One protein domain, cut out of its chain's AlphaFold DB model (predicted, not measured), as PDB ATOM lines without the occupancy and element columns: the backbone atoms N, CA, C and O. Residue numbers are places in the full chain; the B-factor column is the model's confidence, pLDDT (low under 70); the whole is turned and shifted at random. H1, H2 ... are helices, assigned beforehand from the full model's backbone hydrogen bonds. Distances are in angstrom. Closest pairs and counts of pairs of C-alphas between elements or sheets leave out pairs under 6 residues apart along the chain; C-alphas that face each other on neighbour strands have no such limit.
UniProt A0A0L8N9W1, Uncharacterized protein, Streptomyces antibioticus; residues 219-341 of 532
ATOM      1  N   ALA A 219     133.404  71.408 134.972       75.25
ATOM      2  CA  ALA A 219     131.957  71.613 134.919       75.25
ATOM      3  C   ALA A 219     131.534  72.925 135.603       75.25
ATOM      4  O   ALA A 219     130.713  73.664 135.061       75.25
ATOM      5  N   ALA A 220     132.164  73.277 136.729       80.12
ATOM      6  CA  ALA A 220     131.917  74.544 137.411       80.12
ATOM      7  C   ALA A 220     132.377  75.753 136.574       80.12
ATOM      8  O   ALA A 220     131.760  76.809 136.622       80.12
ATOM      9  N   TYR A 221     133.417  75.618 135.748       82.56
ATOM     10  CA  TYR A 221     133.828  76.673 134.813       82.56
ATOM     11  C   TYR A 221     132.919  76.780 133.573       82.56
ATOM     12  O   TYR A 221     132.716  77.875 133.044       82.56
ATOM     13  N   ALA A 222     132.306  75.685 133.123       78.81
ATOM     14  CA  ALA A 222     131.391  75.703 131.976       78.81
ATOM     15  C   ALA A 222     130.143  76.577 132.225       78.81
ATOM     16  O   ALA A 222     129.651  77.250 131.318       78.81
ATOM     17  N   VAL A 223     129.689  76.628 133.478       75.19
ATOM     18  CA  VAL A 223     128.637  77.512 134.021       75.19
ATOM     19  C   VAL A 223     128.923  78.993 133.743       75.19
ATOM     20  O   VAL A 223     128.000  79.769 133.494       75.19
ATOM     21  N   VAL A 224     130.201  79.385 133.713       76.38
ATOM     22  CA  VAL A 224     130.646  80.750 133.384       76.38
ATOM     23  C   VAL A 224     131.086  80.907 131.920       76.38
ATOM     24  O   VAL A 224     131.708  81.900 131.547       76.38
ATOM     25  N   GLY A 225     130.754  79.936 131.063       76.19
ATOM     26  CA  GLY A 225     131.039  79.963 129.626       76.19
ATOM     27  C   GLY A 225     132.479  79.601 129.240       76.19
ATOM     28  O   GLY A 225     132.840  79.764 128.073       76.19
ATOM     29  N   ALA A 226     133.285  79.102 130.182       83.44
ATOM     30  CA  ALA A 226     134.661  78.685 129.932       83.44
ATOM     31  C   ALA A 226     134.726  77.265 129.361       83.44
ATOM     32  O   ALA A 226     134.170  76.320 129.919       83.44
ATOM     33  N   ASN A 227     135.433  77.103 128.238       83.44
ATOM     34  CA  ASN A 227     135.705  75.784 127.673       83.44
ATOM     35  C   ASN A 227     136.754  75.015 128.500       83.44
ATOM     36  O   ASN A 227     137.369  75.554 129.416       83.44
ATOM     37  N   GLN A 228     137.014  73.754 128.145       83.00
ATOM     38  CA  GLN A 228     137.976  72.908 128.866       83.00
ATOM     39  C   GLN A 228     139.394  73.494 128.927       83.00
ATOM     40  O   GLN A 228     140.067  73.370 129.947       83.00
ATOM     41  N   GLY A 229     139.850  74.153 127.858       85.31
ATOM     42  CA  GLY A 229     141.161  74.803 127.830       85.31
ATOM     43  C   GLY A 229     141.242  75.988 128.793       85.31
ATOM     44  O   GLY A 229     142.237  76.132 129.499       85.31
ATOM     45  N   ALA A 230     140.183  76.799 128.863       89.31
ATOM     46  CA  ALA A 230     140.053  77.871 129.847       89.31
ATOM     47  C   ALA A 230     139.992  77.313 131.274       89.31
ATOM     48  O   ALA A 230     140.755  77.744 132.132       89.31
ATOM     49  N   ALA A 231     139.137  76.317 131.518       88.62
ATOM     50  CA  ALA A 231     138.986  75.686 132.824       88.62
ATOM     51  C   ALA A 231     140.313  75.111 133.342       88.62
ATOM     52  O   ALA A 231     140.697  75.372 134.477       88.62
ATOM     53  N   ALA A 232     141.062  74.402 132.491       89.81
ATOM     54  CA  ALA A 232     142.373  73.864 132.846       89.81
ATOM     55  C   ALA A 232     143.401  74.963 133.179       89.81
ATOM     56  O   ALA A 232     144.237  74.766 134.056       89.81
ATOM     57  N   ALA A 233     143.340  76.111 132.499       93.06
ATOM     58  CA  ALA A 233     144.223  77.247 132.763       93.06
ATOM     59  C   ALA A 233     143.853  78.018 134.045       93.06
ATOM     60  O   ALA A 233     144.728  78.607 134.676       93.06
ATOM     61  N   LEU A 234     142.574  78.019 134.431       93.06
ATOM     62  CA  LEU A 234     142.072  78.707 135.627       93.06
ATOM     63  C   LEU A 234     142.107  77.832 136.886       93.06
ATOM     64  O   LEU A 234     142.171  78.370 137.993       93.06
ATOM     65  N   ALA A 235     142.075  76.508 136.734       90.50
ATOM     66  CA  ALA A 235     142.036  75.569 137.846       90.50
ATOM     67  C   ALA A 235     143.204  75.793 138.822       90.50
ATOM     68  O   ALA A 235     144.379  75.743 138.456       90.50
ATOM     69  N   GLY A 236     142.873  76.014 140.098       87.38
ATOM     70  CA  GLY A 236     143.864  76.269 141.150       87.38
ATOM     71  C   GLY A 236     144.437  77.691 141.180       87.38
ATOM     72  O   GLY A 236     145.371  77.940 141.942       87.38
ATOM     73  N   THR A 237     143.889  78.615 140.388       92.12
ATOM     74  CA  THR A 237     144.169  80.054 140.494       92.12
ATOM     75  C   THR A 237     143.172  80.746 141.431       92.12
ATOM     76  O   THR A 237     142.196  80.151 141.887       92.12
ATOM     77  N   ASP A 238     143.384  82.040 141.676       88.69
ATOM     78  CA  ASP A 238     142.445  82.891 142.415       88.69
ATOM     79  C   ASP A 238     141.151  83.205 141.635       88.69
ATOM     80  O   ASP A 238     140.228  83.806 142.191       88.69
ATOM     81  N   PHE A 239     141.061  82.825 140.358       88.56
ATOM     82  CA  PHE A 239     139.903  83.061 139.496       88.56
ATOM     83  C   PHE A 239     138.981  81.842 139.509       88.56
ATOM     84  O   PHE A 239     138.908  81.071 138.551       88.56
ATOM     85  N   THR A 240     138.290  81.651 140.631       87.06
ATOM     86  CA  THR A 240     137.329  80.554 140.804       87.06
ATOM     87  C   THR A 240     136.032  80.827 140.036       87.06
ATOM     88  O   THR A 240     135.695  81.993 139.796       87.06
ATOM     89  N   PRO A 241     135.242  79.790 139.695       83.12
ATOM     90  CA  PRO A 241     133.974  79.989 138.996       83.12
ATOM     91  C   PRO A 241     133.020  80.921 139.749       83.12
ATOM     92  O   PRO A 241     132.360  81.754 139.142       83.12
ATOM     93  N   HIS A 242     133.018  80.855 141.082       78.25
ATOM     94  CA  HIS A 242     132.212  81.722 141.938       78.25
ATOM     95  C   HIS A 242     132.549  83.217 141.781       78.25
ATOM     96  O   HIS A 242     131.647  84.044 141.654       78.25
ATOM     97  N   ARG A 243     133.840  83.572 141.699       80.62
ATOM     98  CA  ARG A 243     134.269  84.959 141.430       80.62
ATOM     99  C   ARG A 243     133.892  85.410 140.020       80.62
ATOM    100  O   ARG A 243     133.435  86.533 139.826       80.62
ATOM    101  N   LEU A 244     134.051  84.525 139.036       81.75
ATOM    102  CA  LEU A 244     133.751  84.829 137.633       81.75
ATOM    103  C   LEU A 244     132.254  84.925 137.347       81.75
ATOM    104  O   LEU A 244     131.853  85.698 136.481       81.75
ATOM    105  N   TYR A 245     131.420  84.198 138.088       77.56
ATOM    106  CA  TYR A 245     129.973  84.195 137.900       77.56
ATOM    107  C   TYR A 245     129.375  85.605 137.981       77.56
ATOM    108  O   TYR A 245     128.597  86.010 137.118       77.56
ATOM    109  N   ARG A 246     129.815  86.415 138.953       72.69
ATOM    110  CA  ARG A 246     129.350  87.807 139.100       72.69
ATOM    111  C   ARG A 246     129.796  88.721 137.955       72.69
ATOM    112  O   ARG A 246     129.195  89.770 137.734       72.69
ATOM    113  N   MET A 247     130.801  88.305 137.189       75.31
ATOM    114  CA  MET A 247     131.295  89.016 136.012       75.31
ATOM    115  C   MET A 247     130.632  88.593 134.705       75.31
ATOM    116  O   MET A 247     130.835  89.274 133.703       75.31
ATOM    117  N   LEU A 248     129.772  87.567 134.699       73.94
ATOM    118  CA  LEU A 248     129.135  87.039 133.484       73.94
ATOM    119  C   LEU A 248     128.302  88.044 132.686       73.94
ATOM    120  O   LEU A 248     127.877  87.742 131.577       73.94
ATOM    121  N   ARG A 249     128.016  89.220 133.243       73.50
ATOM    122  CA  ARG A 249     127.295  90.296 132.549       73.50
ATOM    123  C   ARG A 249     128.197  91.196 131.723       73.50
ATOM    124  O   ARG A 249     127.691  91.989 130.932       73.50
ATOM    125  N   ILE A 250     129.505  91.122 131.946       79.25
ATOM    126  CA  ILE A 250     130.458  92.061 131.375       79.25
ATOM    127  C   ILE A 250     131.739  91.411 130.862       79.25
ATOM    128  O   ILE A 250     132.253  91.861 129.844       79.25
ATOM    129  N   LEU A 251     132.241  90.370 131.518       86.56
ATOM    130  CA  LEU A 251     133.475  89.683 131.162       86.56
ATOM    131  C   LEU A 251     133.176  88.207 130.907       86.56
ATOM    132  O   LEU A 251     132.573  87.531 131.736       86.56
ATOM    133  N   ALA A 252     133.633  87.707 129.765       86.31
ATOM    134  CA  ALA A 252     133.578  86.302 129.399       86.31
ATOM    135  C   ALA A 252     134.994  85.727 129.296       86.31
ATOM    136  O   ALA A 252     135.878  86.329 128.684       86.31
ATOM    137  N   VAL A 253     135.191  84.532 129.850       89.00
ATOM    138  CA  VAL A 253     136.423  83.756 129.687       89.00
ATOM    139  C   VAL A 253     136.070  82.533 128.864       89.00
ATOM    140  O   VAL A 253     135.511  81.589 129.405       89.00
ATOM    141  N   ARG A 254     136.301  82.558 127.548       86.94
ATOM    142  CA  ARG A 254     135.779  81.504 126.661       86.94
ATOM    143  C   ARG A 254     136.784  80.390 126.432       86.94
ATOM    144  O   ARG A 254     136.406  79.220 126.389       86.94
ATOM    145  N   ASP A 255     138.050  80.752 126.276       88.88
ATOM    146  CA  ASP A 255     139.127  79.838 125.909       88.88
ATOM    147  C   ASP A 255     140.421  80.071 126.706       88.88
ATOM    148  O   ASP A 255     140.498  80.911 127.604       88.88
ATOM    149  N   ALA A 256     141.447  79.272 126.406       90.75
ATOM    150  CA  ALA A 256     142.732  79.340 127.090       90.75
ATOM    151  C   ALA A 256     143.460  80.684 126.886       90.75
ATOM    152  O   ALA A 256     144.239  81.081 127.751       90.75
ATOM    153  N   ALA A 257     143.226  81.387 125.771       92.56
ATOM    154  CA  ALA A 257     143.834  82.692 125.529       92.56
ATOM    155  C   ALA A 257     143.174  83.766 126.401       92.56
ATOM    156  O   ALA A 257     143.880  84.564 127.019       92.56
ATOM    157  N   ASP A 258     141.846  83.730 126.531       92.44
ATOM    158  CA  ASP A 258     141.127  84.573 127.487       92.44
ATOM    159  C   ASP A 258     141.570  84.282 128.930       92.44
ATOM    160  O   ASP A 258     141.850  85.207 129.691       92.44
ATOM    161  N   ALA A 259     141.695  83.008 129.310       94.06
ATOM    162  CA  ALA A 259     142.164  82.630 130.643       94.06
ATOM    163  C   ALA A 259     143.591  83.134 130.922       94.06
ATOM    164  O   ALA A 259     143.874  83.625 132.015       94.06
ATOM    165  N   ALA A 260     144.486  83.076 129.930       94.81
ATOM    166  CA  ALA A 260     145.833  83.634 130.036       94.81
ATOM    167  C   ALA A 260     145.822  85.167 130.171       94.81
ATOM    168  O   ALA A 260     146.577  85.717 130.969       94.81
ATOM    169  N   ALA A 261     144.950  85.864 129.435       93.62
ATOM    170  CA  ALA A 261     144.790  87.311 129.571       93.62
ATOM    171  C   ALA A 261     144.259  87.697 130.960       93.62
ATOM    172  O   ALA A 261     144.751  88.648 131.565       93.62
ATOM    173  N   LEU A 262     143.299  86.929 131.486       93.50
ATOM    174  CA  LEU A 262     142.735  87.139 132.815       93.50
ATOM    175  C   LEU A 262     143.782  86.945 133.919       93.50
ATOM    176  O   LEU A 262     143.942  87.812 134.776       93.50
ATOM    177  N   THR A 263     144.502  85.822 133.869       95.00
ATOM    178  CA  THR A 263     145.515  85.426 134.866       95.00
ATOM    179  C   THR A 263     146.835  86.182 134.732       95.00
ATOM    180  O   THR A 263     147.664  86.131 135.637       95.00
ATOM    181  N   GLY A 264     147.024  86.939 133.645       94.00
ATOM    182  CA  GLY A 264     148.143  87.866 133.482       94.00
ATOM    183  C   GLY A 264     148.135  89.039 134.473       94.00
ATOM    184  O   GLY A 264     149.130  89.755 134.568       94.00
ATOM    185  N   ARG A 265     147.037  89.228 135.215       92.94
ATOM    186  CA  ARG A 265     146.872  90.219 136.286       92.94
ATOM    187  C   ARG A 265     146.409  89.520 137.559       92.94
ATOM    188  O   ARG A 265     145.674  88.536 137.494       92.94
ATOM    189  N   SER A 266     146.794  90.036 138.721       91.88
ATOM    190  CA  SER A 266     146.209  89.577 139.982       91.88
ATOM    191  C   SER A 266     144.779  90.121 140.151       91.88
ATOM    192  O   SER A 266     144.427  91.132 139.534       91.88
ATOM    193  N   PRO A 267     143.934  89.516 141.008       88.12
ATOM    194  CA  PRO A 267     142.628  90.092 141.341       88.12
ATOM    195  C   PRO A 267     142.711  91.535 141.869       88.12
ATOM    196  O   PRO A 267     141.816  92.334 141.605       88.12
ATOM    197  N   ALA A 268     143.793  91.883 142.576       87.50
ATOM    198  CA  ALA A 268     144.022  93.238 143.073       87.50
ATOM    199  C   ALA A 268     144.287  94.235 141.932       87.50
ATOM    200  O   ALA A 268     143.717  95.323 141.941       87.50
ATOM    201  N   ASP A 269     145.071  93.843 140.922       90.44
ATOM    202  CA  ASP A 269     145.343  94.690 139.749       90.44
ATOM    203  C   ASP A 269     144.063  94.937 138.934       90.44
ATOM    204  O   ASP A 269     143.824  96.040 138.441       90.44
ATOM    205  N   TRP A 270     143.205  93.917 138.812       90.44
ATOM    206  CA  TRP A 270     141.883  94.069 138.199       90.44
ATOM    207  C   TRP A 270     140.998  95.037 138.992       90.44
ATOM    208  O   TRP A 270     140.403  95.944 138.407       90.44
ATOM    209  N   ALA A 271     140.952  94.896 140.319       86.12
ATOM    210  CA  ALA A 271     140.190  95.795 141.179       86.12
ATOM    211  C   ALA A 271     140.688  97.249 141.084       86.12
ATOM    212  O   ALA A 271     139.869  98.161 140.957       86.12
ATOM    213  N   GLU A 272     142.007  97.477 141.065       84.69
ATOM    214  CA  GLU A 272     142.603  98.808 140.871       84.69
ATOM    215  C   GLU A 272     142.218  99.419 139.515       84.69
ATOM    216  O   GLU A 272     141.933 100.615 139.424       84.69
ATOM    217  N   ALA A 273     142.116  98.594 138.470       85.06
ATOM    218  CA  ALA A 273     141.657  99.017 137.150       85.06
ATOM    219  C   ALA A 273     140.130  99.229 137.046       85.06
ATOM    220  O   ALA A 273     139.619  99.517 135.962       85.06
ATOM    221  N   GLY A 274     139.379  99.091 138.144       84.81
ATOM    222  CA  GLY A 274     137.924  99.264 138.164       84.81
ATOM    223  C   GLY A 274     137.140  98.038 137.689       84.81
ATOM    224  O   GLY A 274     135.973  98.162 137.314       84.81
ATOM    225  N   TRP A 275     137.763  96.861 137.699       86.81
ATOM    226  CA  TRP A 275     137.152  95.561 137.418       86.81
ATOM    227  C   TRP A 275     137.181  94.725 138.697       86.81
ATOM    228  O   TRP A 275     137.985  93.808 138.845       86.81
ATOM    229  N   ASN A 276     136.345  95.087 139.671       80.31
ATOM    230  CA  ASN A 276     136.329  94.387 140.950       80.31
ATOM    231  C   ASN A 276     135.733  92.977 140.792       80.31
ATOM    232  O   ASN A 276     134.553  92.827 140.482       80.31
ATOM    233  N   LEU A 277     136.573  91.966 141.010       73.31
ATOM    234  CA  LEU A 277     136.221  90.544 140.948       73.31
ATOM    235  C   LEU A 277     135.850  89.969 142.324       73.31
ATOM    236  O   LEU A 277     135.597  88.769 142.440       73.31
ATOM    237  N   ASP A 278     135.880  90.795 143.374       69.25
ATOM    238  CA  ASP A 278     135.517  90.381 144.725       69.25
ATOM    239  C   ASP A 278     133.986  90.310 144.868       69.25
ATOM    240  O   ASP A 278     133.307  91.321 144.658       69.25
ATOM    241  N   PRO A 279     133.419  89.150 145.246       54.75
ATOM    242  CA  PRO A 279     131.985  88.995 145.454       54.75
ATOM    243  C   PRO A 279     131.410  89.863 146.581       54.75
ATOM    244  O   PRO A 279     130.200  90.059 146.620       54.75
ATOM    245  N   LEU A 280     132.225  90.408 147.484       53.38
ATOM    246  CA  LEU A 280     131.742  91.211 148.619       53.38
ATOM    247  C   LEU A 280     131.935  92.716 148.429       53.38
ATOM    248  O   LEU A 280     131.447  93.512 149.234       53.38
ATOM    249  N   GLY A 281     132.652  93.119 147.377       50.03
ATOM    250  CA  GLY A 281     132.724  94.517 146.990       50.03
ATOM    251  C   GLY A 281     131.333  94.976 146.584       50.03
ATOM    252  O   GLY A 281     130.735  94.364 145.703       50.03
ATOM    253  N   SER A 282     130.835  96.019 147.257       41.00
ATOM    254  CA  SER A 282     129.593  96.738 146.947       41.00
ATOM    255  C   SER A 282     129.281  96.681 145.459       41.00
ATOM    256  O   SER A 282     130.201  96.942 144.677       41.00
ATOM    257  N   ASP A 283     128.026  96.349 145.129       48.16
ATOM    258  CA  ASP A 283     127.406  96.407 143.803       48.16
ATOM    259  C   ASP A 283     128.282  97.139 142.791       48.16
ATOM    260  O   ASP A 283     128.635  98.294 143.032       48.16
ATOM    261  N   LEU A 284     128.608  96.502 141.657       49.09
ATOM    262  CA  LEU A 284     129.024  97.235 140.457       49.09
ATOM    263  C   LEU A 284     128.106  98.456 140.354       49.09
ATOM    264  O   LEU A 284     126.926  98.281 140.050       49.09
ATOM    265  N   ALA A 285     128.608  99.634 140.741       37.25
ATOM    266  CA  ALA A 285     127.756 100.733 141.174       37.25
ATOM    267  C   ALA A 285     126.733 101.025 140.069       37.25
ATOM    268  O   ALA A 285     127.126 101.371 138.959       37.25
ATOM    269  N   GLY A 286     125.447 100.770 140.347       42.06
ATOM    270  CA  GLY A 286     124.340 101.001 139.409       42.06
ATOM    271  C   GLY A 286     123.775  99.787 138.651       42.06
ATOM    272  O   GLY A 286     122.793  99.947 137.927       42.06
ATOM    273  N   GLN A 287     124.307  98.567 138.797       48.91
ATOM    274  CA  GLN A 287     123.762  97.385 138.103       48.91
ATOM    275  C   GLN A 287     122.763  96.619 138.985       48.91
ATOM    276  O   GLN A 287     123.161  96.067 140.010       48.91
ATOM    277  N   PRO A 288     121.481  96.480 138.595       39.81
ATOM    278  CA  PRO A 288     120.566  95.626 139.335       39.81
ATOM    279  C   PRO A 288     121.018  94.169 139.213       39.81
ATOM    280  O   PRO A 288     121.201  93.653 138.109       39.81
ATOM    281  N   PHE A 289     121.132  93.469 140.344       43.75
ATOM    282  CA  PHE A 289     121.444  92.035 140.460       43.75
ATOM    283  C   PHE A 289     120.493  91.107 139.668       43.75
ATOM    284  O   PHE A 289     120.696  89.900 139.640       43.75
ATOM    285  N   THR A 290     119.498  91.645 138.956       41.44
ATOM    286  CA  THR A 290     118.408  90.923 138.286       41.44
ATOM    287  C   THR A 290     118.491  90.865 136.754       41.44
ATOM    288  O   THR A 290     117.693  90.156 136.146       41.44
ATOM    289  N   ALA A 291     119.424  91.563 136.094       48.56
ATOM    290  CA  ALA A 291     119.542  91.496 134.631       48.56
ATOM    291  C   ALA A 291     120.076  90.123 134.161       48.56
ATOM    292  O   ALA A 291     121.102  89.638 134.645       48.56
ATOM    293  N   THR A 292     119.411  89.483 133.198       54.97
ATOM    294  CA  THR A 292     119.899  88.237 132.583       54.97
ATOM    295  C   THR A 292     121.224  88.496 131.866       54.97
ATOM    296  O   THR A 292     121.310  89.421 131.057       54.97
ATOM    297  N   ALA A 293     122.257  87.704 132.164       59.62
ATOM    298  CA  ALA A 293     123.533  87.785 131.460       59.62
ATOM    299  C   ALA A 293     123.327  87.500 129.962       59.62
ATOM    300  O   ALA A 293     122.691  86.510 129.608       59.62
ATOM    301  N   ASP A 294     123.867  88.362 129.095       65.50
ATOM    302  CA  ASP A 294     123.964  88.118 127.652       65.50
ATOM    303  C   ASP A 294     125.444  87.898 127.288       65.50
ATOM    304  O   ASP A 294     126.197  88.866 127.106       65.50
ATOM    305  N   PRO A 295     125.890  86.634 127.169       63.94
ATOM    306  CA  PRO A 295     127.265  86.288 126.817       63.94
ATOM    307  C   PRO A 295     127.761  86.896 125.498       63.94
ATOM    308  O   PRO A 295     128.975  87.022 125.307       63.94
ATOM    309  N   ALA A 296     126.862  87.264 124.572       63.28
ATOM    310  CA  ALA A 296     127.236  87.910 123.313       63.28
ATOM    311  C   ALA A 296     127.625  89.382 123.510       63.28
ATOM    312  O   ALA A 296     128.377  89.940 122.707       63.28
ATOM    313  N   ARG A 297     127.150  90.004 124.592       72.56
ATOM    314  CA  ARG A 297     127.442  91.397 124.945       72.56
ATOM    315  C   ARG A 297     128.600  91.535 125.926       72.56
ATOM    316  O   ARG A 297     129.037  92.652 126.167       72.56
ATOM    317  N   CYS A 298     129.134  90.432 126.436       80.56
ATOM    318  CA  CYS A 298     130.318  90.447 127.285       80.56
ATOM    319  C   CYS A 298     131.584  90.749 126.476       80.56
ATOM    320  O   CYS A 298     131.739  90.283 125.343       80.56
ATOM    321  N   TRP A 299     132.496  91.496 127.089       87.75
ATOM    322  CA  TRP A 299     133.884  91.630 126.663       87.75
ATOM    323  C   TRP A 299     134.608  90.317 126.923       87.75
ATOM    324  O   TRP A 299     134.431  89.719 127.985       87.75
ATOM    325  N   THR A 300     135.430  89.847 125.990       90.56
ATOM    326  CA  THR A 300     136.332  88.741 126.336       90.56
ATOM    327  C   THR A 300     137.366  89.217 127.357       90.56
ATOM    328  O   THR A 300     137.631  90.416 127.466       90.56
ATOM    329  N   ALA A 301     137.975  88.309 128.121       90.69
ATOM    330  CA  ALA A 301     138.987  88.689 129.106       90.69
ATOM    331  C   ALA A 301     140.171  89.450 128.476       90.69
ATOM    332  O   ALA A 301     140.690  90.390 129.078       90.69
ATOM    333  N   ALA A 302     140.556  89.104 127.242       91.12
ATOM    334  CA  ALA A 302     141.565  89.846 126.488       91.12
ATOM    335  C   ALA A 302     141.116  91.279 126.144       91.12
ATOM    336  O   ALA A 302     141.882  92.230 126.301       91.12
ATOM    337  N   GLU A 303     139.864  91.462 125.716       92.88
ATOM    338  CA  GLU A 303     139.302  92.791 125.449       92.88
ATOM    339  C   GLU A 303     139.201  93.625 126.731       92.88
ATOM    340  O   GLU A 303     139.628  94.779 126.755       92.88
ATOM    341  N   ALA A 304     138.704  93.026 127.816       92.12
ATOM    342  CA  ALA A 304     138.628  93.654 129.128       92.12
ATOM    343  C   ALA A 304     140.012  94.086 129.631       92.12
ATOM    344  O   ALA A 304     140.147  95.174 130.183       92.12
ATOM    345  N   ALA A 305     141.059  93.292 129.382       92.50
ATOM    346  CA  ALA A 305     142.423  93.647 129.756       92.50
ATOM    347  C   ALA A 305     142.901  94.906 129.013       92.50
ATOM    348  O   ALA A 305     143.514  95.778 129.629       92.50
ATOM    349  N   HIS A 306     142.579  95.045 127.725       93.00
ATOM    350  CA  HIS A 306     142.883  96.262 126.967       93.00
ATOM    351  C   HIS A 306     142.087  97.481 127.447       93.00
ATOM    352  O   HIS A 306     142.627  98.585 127.497       93.00
ATOM    353  N   LEU A 307     140.818  97.298 127.822       92.12
ATOM    354  CA  LEU A 307     139.996  98.366 128.399       92.12
ATOM    355  C   LEU A 307     140.531  98.810 129.766       92.12
ATOM    356  O   LEU A 307     140.648 100.007 130.019       92.12
ATOM    357  N   ALA A 308     140.941  97.859 130.604       90.94
ATOM    358  CA  ALA A 308     141.599  98.127 131.875       90.94
ATOM    359  C   ALA A 308     142.899  98.934 131.691       90.94
ATOM    360  O   ALA A 308     143.121  99.899 132.420       90.94
ATOM    361  N   ASP A 309     143.719  98.619 130.679       90.50
ATOM    362  CA  ASP A 309     144.925  99.404 130.344       90.50
ATOM    363  C   ASP A 309     144.609 100.821 129.855       90.50
ATOM    364  O   ASP A 309     145.394 101.744 130.059       90.50
ATOM    365  N   ALA A 310     143.443 101.010 129.236       86.50
ATOM    366  CA  ALA A 310     142.927 102.323 128.867       86.50
ATOM    367  C   ALA A 310     142.258 103.066 130.045       86.50
ATOM    368  O   ALA A 310     141.713 104.154 129.852       86.50
ATOM    369  N   HIS A 311     142.309 102.509 131.262       86.62
ATOM    370  CA  HIS A 311     141.631 103.011 132.461       86.62
ATOM    371  C   HIS A 311     140.101 103.092 132.326       86.62
ATOM    372  O   HIS A 311     139.465 103.973 132.910       86.62
ATOM    373  N   ILE A 312     139.514 102.166 131.566       86.19
ATOM    374  CA  ILE A 312     138.069 101.990 131.427       86.19
ATOM    375  C   ILE A 312     137.651 100.834 132.344       86.19
ATOM    376  O   ILE A 312     137.952  99.668 132.079       86.19
ATOM    377  N   GLY A 313     136.971 101.171 133.442       87.00
ATOM    378  CA  GLY A 313     136.467 100.194 134.411       87.00
ATOM    379  C   GLY A 313     135.249  99.419 133.904       87.00
ATOM    380  O   GLY A 313     134.626  99.790 132.907       87.00
ATOM    381  N   ALA A 314     134.867  98.371 134.638       84.50
ATOM    382  CA  ALA A 314     133.774  97.473 134.281       84.50
ATOM    383  C   ALA A 314     132.455  98.226 134.014       84.50
ATOM    384  O   ALA A 314     131.922  98.172 132.911       84.50
ATOM    385  N   ALA A 315     131.940  99.009 134.967       78.50
ATOM    386  CA  ALA A 315     130.660  99.710 134.785       78.50
ATOM    387  C   ALA A 315     130.604 100.519 133.471       78.50
ATOM    388  O   ALA A 315     129.659 100.395 132.693       78.50
ATOM    389  N   ARG A 316     131.683 101.246 133.154       78.75
ATOM    390  CA  ARG A 316     131.793 102.034 131.924       78.75
ATOM    391  C   ARG A 316     131.904 101.172 130.667       78.75
ATOM    392  O   ARG A 316     131.252 101.453 129.664       78.75
ATOM    393  N   ALA A 317     132.704 100.111 130.715       84.75
ATOM    394  CA  ALA A 317     132.813  99.158 129.619       84.75
ATOM    395  C   ALA A 317     131.452  98.510 129.298       84.75
ATOM    396  O   ALA A 317     131.137  98.297 128.126       84.75
ATOM    397  N   TYR A 318     130.620  98.245 130.310       80.62
ATOM    398  CA  TYR A 318     129.244  97.792 130.109       80.62
ATOM    399  C   TYR A 318     128.377  98.862 129.433       80.62
ATOM    400  O   TYR A 318     127.731  98.555 128.434       80.62
ATOM    401  N   GLU A 319     128.382 100.111 129.919       77.31
ATOM    402  CA  GLU A 319     127.611 101.211 129.309       77.31
ATOM    403  C   GLU A 319     127.929 101.380 127.818       77.31
ATOM    404  O   GLU A 319     127.029 101.455 126.982       77.31
ATOM    405  N   LEU A 320     129.218 101.393 127.471       79.56
ATOM    406  CA  LEU A 320     129.672 101.577 126.091       79.56
ATOM    407  C   LEU A 320     129.267 100.399 125.193       79.56
ATOM    408  O   LEU A 320     128.998 100.576 124.007       79.56
ATOM    409  N   ARG A 321     129.165  99.190 125.756       79.44
ATOM    410  CA  ARG A 321     128.668  97.999 125.053       79.44
ATOM    411  C   ARG A 321     127.139  97.944 124.987       79.44
ATOM    412  O   ARG A 321     126.577  97.327 124.075       79.44
ATOM    413  N   ALA A 322     126.452  98.609 125.918       74.25
ATOM    414  CA  ALA A 322     125.001  98.733 125.922       74.25
ATOM    415  C   ALA A 322     124.482  99.503 124.686       74.25
ATOM    416  O   ALA A 322     123.389  99.196 124.212       74.25
ATOM    417  N   ASP A 323     125.303 100.383 124.093       68.50
ATOM    418  CA  ASP A 323     125.028 101.105 122.832       68.50
ATOM    419  C   ASP A 323     125.205 100.235 121.555       68.50
ATOM    420  O   ASP A 323     125.172 100.743 120.436       68.50
ATOM    421  N   GLY A 324     125.396  98.915 121.731       60.16
ATOM    422  CA  GLY A 324     125.043  97.776 120.854       60.16
ATOM    423  C   GLY A 324     125.447  97.806 119.374       60.16
ATOM    424  O   GLY A 324     126.170  96.929 118.906       60.16
ATOM    425  N   ASP A 325     124.985  98.801 118.625       60.09
ATOM    426  CA  ASP A 325     125.166  98.913 117.179       60.09
ATOM    427  C   ASP A 325     126.355  99.800 116.782       60.09
ATOM    428  O   ASP A 325     126.900  99.652 115.680       60.09
ATOM    429  N   ARG A 326     126.778 100.703 117.678       60.84
ATOM    430  CA  ARG A 326     127.818 101.716 117.417       60.84
ATOM    431  C   ARG A 326     129.231 101.295 117.806       60.84
ATOM    432  O   ARG A 326     130.183 101.823 117.239       60.84
ATOM    433  N   VAL A 327     129.371 100.367 118.750       63.38
ATOM    434  CA  VAL A 327     130.658 100.007 119.362       63.38
ATOM    435  C   VAL A 327     130.945  98.536 119.129       63.38
ATOM    436  O   VAL A 327     130.468  97.659 119.853       63.38
ATOM    437  N   ARG A 328     131.721  98.253 118.082       69.56
ATOM    438  CA  ARG A 328     131.996  96.872 117.665       69.56
ATOM    439  C   ARG A 328     133.349  96.382 118.151       69.56
ATOM    440  O   ARG A 328     133.479  95.189 118.411       69.56
ATOM    441  N   THR A 329     134.317  97.281 118.317       84.38
ATOM    442  CA  THR A 329     135.696  96.939 118.682       84.38
ATOM    443  C   THR A 329     136.164  97.665 119.941       84.38
ATOM    444  O   THR A 329     135.672  98.745 120.256       84.38
ATOM    445  N   VAL A 330     137.172  97.113 120.625       86.44
ATOM    446  CA  VAL A 330     137.855  97.770 121.758       86.44
ATOM    447  C   VAL A 330     138.360  99.171 121.390       86.44
ATOM    448  O   VAL A 330     138.271 100.087 122.198       86.44
ATOM    449  N   GLN A 331     138.841  99.374 120.159       86.56
ATOM    450  CA  GLN A 331     139.315 100.691 119.728       86.56
ATOM    451  C   GLN A 331     138.178 101.702 119.560       86.56
ATOM    452  O   GLN A 331     138.358 102.871 119.897       86.56
ATOM    453  N   ASP A 332     136.997 101.260 119.118       84.94
ATOM    454  CA  ASP A 332     135.811 102.121 119.081       84.94
ATOM    455  C   ASP A 332     135.398 102.534 120.498       84.94
ATOM    456  O   ASP A 332     135.056 103.693 120.710       84.94
ATOM    457  N   VAL A 333     135.477 101.616 121.473       85.31
ATOM    458  CA  VAL A 333     135.192 101.906 122.893       85.31
ATOM    459  C   VAL A 333     136.148 102.963 123.416       85.31
ATOM    460  O   VAL A 333     135.703 103.967 123.955       85.31
ATOM    461  N   ILE A 334     137.454 102.751 123.237       85.50
ATOM    462  CA  ILE A 334     138.485 103.674 123.715       85.50
ATOM    463  C   ILE A 334     138.295 105.045 123.060       85.50
ATOM    464  O   ILE A 334     138.338 106.068 123.739       85.50
ATOM    465  N   GLY A 335     138.016 105.078 121.754       80.94
ATOM    466  CA  GLY A 335     137.707 106.311 121.039       80.94
ATOM    467  C   GLY A 335     136.457 107.013 121.576       80.94
ATOM    468  O   GLY A 335     136.489 108.218 121.813       80.94
ATOM    469  N   GLN A 336     135.368 106.281 121.812       76.50
ATOM    470  CA  GLN A 336     134.117 106.853 122.313       76.50
ATOM    471  C   GLN A 336     134.181 107.274 123.779       76.50
ATOM    472  O   GLN A 336     133.573 108.282 124.139       76.50
ATOM    473  N   ASP A 337     134.935 106.566 124.617       77.06
ATOM    474  CA  ASP A 337     135.087 106.910 126.028       77.06
ATOM    475  C   ASP A 337     135.678 108.314 126.210       77.06
ATOM    476  O   ASP A 337     135.280 109.045 127.112       77.06
ATOM    477  N   THR A 338     136.540 108.751 125.284       69.75
ATOM    478  CA  THR A 338     137.098 110.110 125.315       69.75
ATOM    479  C   THR A 338     136.074 111.226 125.073       69.75
ATOM    480  O   THR A 338     136.354 112.378 125.410       69.75
ATOM    481  N   VAL A 339     134.904 110.922 124.498       70.12
ATOM    482  CA  VAL A 339     133.919 111.930 124.061       70.12
ATOM    483  C   VAL A 339     132.529 111.771 124.678       70.12
ATOM    484  O   VAL A 339     131.769 112.739 124.704       70.12
ATOM    485  N   ALA A 340     132.166 110.583 125.159       69.62
ATOM    486  CA  ALA A 340     130.836 110.314 125.691       69.62
ATOM    487  C   ALA A 340     130.704 110.747 127.159       69.62
ATOM    488  O   ALA A 340     131.535 110.397 127.995       69.62
ATOM    489  N   VAL A 341     129.605 111.435 127.485       74.12
ATOM    490  CA  VAL A 341     129.237 111.768 128.871       74.12
ATOM    491  C   VAL A 341     129.064 110.464 129.661       74.12
ATOM    492  O   VAL A 341     128.369 109.542 129.228       74.12
TER     493      VAL A 341
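AT A GLANCE: This is residues 219 to 341 of the 532 residues of an uncharacterized protein of Streptomyces antibioticus (UniProt A0A0L8N9W1). Four short helices, H2, H4, H6 and H8, make a row that runs along the longest axis, each touching the next in that order, and the neighbours in the row run the same way. H1, H3 and H7 lie on one side of this row, H5 lies near H6, and a long loop of residues 273 to 300 runs from H5 round to H6 on the same side as H1, H3 and H7. The printed part has 123 residues, with eight named helices, H1 to H8 in order along the chain, and no named strand. The class is all helix, though under half of the residues, 56 of 123, are in named elements. The whole is compact, with a radius of gyration of the C-alphas of 13.6 A, and spans 41 by 27 by 26 A.

IN THESE COORDINATES: The longest helices by residues are H6, residues 301 to 309, and H7, residues 314 to 322, with nine each. H6 measures 12.3 A from first to last C-alpha and begins with C-alpha 301 at (138.987, 88.689, 129.106). H7 measures 12.2 A. After H7 comes H8, residues 330 to 337, 10.5 A long, ending with C-alpha 337 at (135.087, 106.910, 126.028). Before H6 in the chain stand H5, residues 267 to 272, 8.7 A long, and H4, residues 256 to 263, 10.3 A long. Earlier still are H3, residues 241 to 245, and H2, residues 228 to 234, which is 9.8 A long. H1, residues 219 to 222, is the shortest at four residues and begins with C-alpha 219 at (131.957, 71.613, 134.919).

HOW THE PARTS SIT: H6, whose centre is the nearest to the mean of the C-alphas at 7.9 A, touches H4 and H8. The closest C-alphas of H4 and H6 are those of Asp 258 and Ala 301, 4.9 A apart, and the two helices run the same way at 36 degrees, only just a steep tilt. H6 and H8 touch at a steep tilt of 39 degrees, the same way, closest at the C-alphas of Glu 303 and Val 330, 6.4 A apart. H7 touches H8 about perpendicular, at 83 degrees, with the C-alphas of Leu 320 and Val 333 closest at 6.4 A. H6 and H7 are close but not clearly touching, with the C-alphas of Leu 307 and Ala 317 closest at 7.3 A. H5 and H6 are also close but not clearly touching; their closest C-alphas, of Trp 270 and Ala 308, are 7.5 A apart. H2 and H4 touch at a shallow tilt of 16 degrees, the same way, with the C-alphas of Ala 230 and Ala 256 closest at 4.1 A. H1 and H2 only just touch, with 3 pairs of C-alphas within 8 A, and only at the corner, closest at Tyr 221 and Ala 231, whose C-alphas are 5.6 A apart. H3 touches no helix but is near H1, the C-alphas of Tyr 221 and Pro 241 being closest at 5.3 A. Among the pairs that stay apart are H2 and H6, and H4 and H8. Residues 251 to 252 pair with residues 299 to 300, parallel, outside any named strand. In H2, H3, H4, H5, H6, H7 and H8 every O i to N i+4 pair is within hydrogen-bond range, while H1 is too short for such a pair.

THE WHOLE: The two C-alphas farthest apart are those of Ala 219 and Val 339, at 41.8 A. The printed part has no cut. The link from H5 to H6, 28 residues, is long. The mean pLDDT of the printed part is 78.5, and 27 residues are under 70: residues 278 to 296, residues 323 to 328, residue 338 and residue 340.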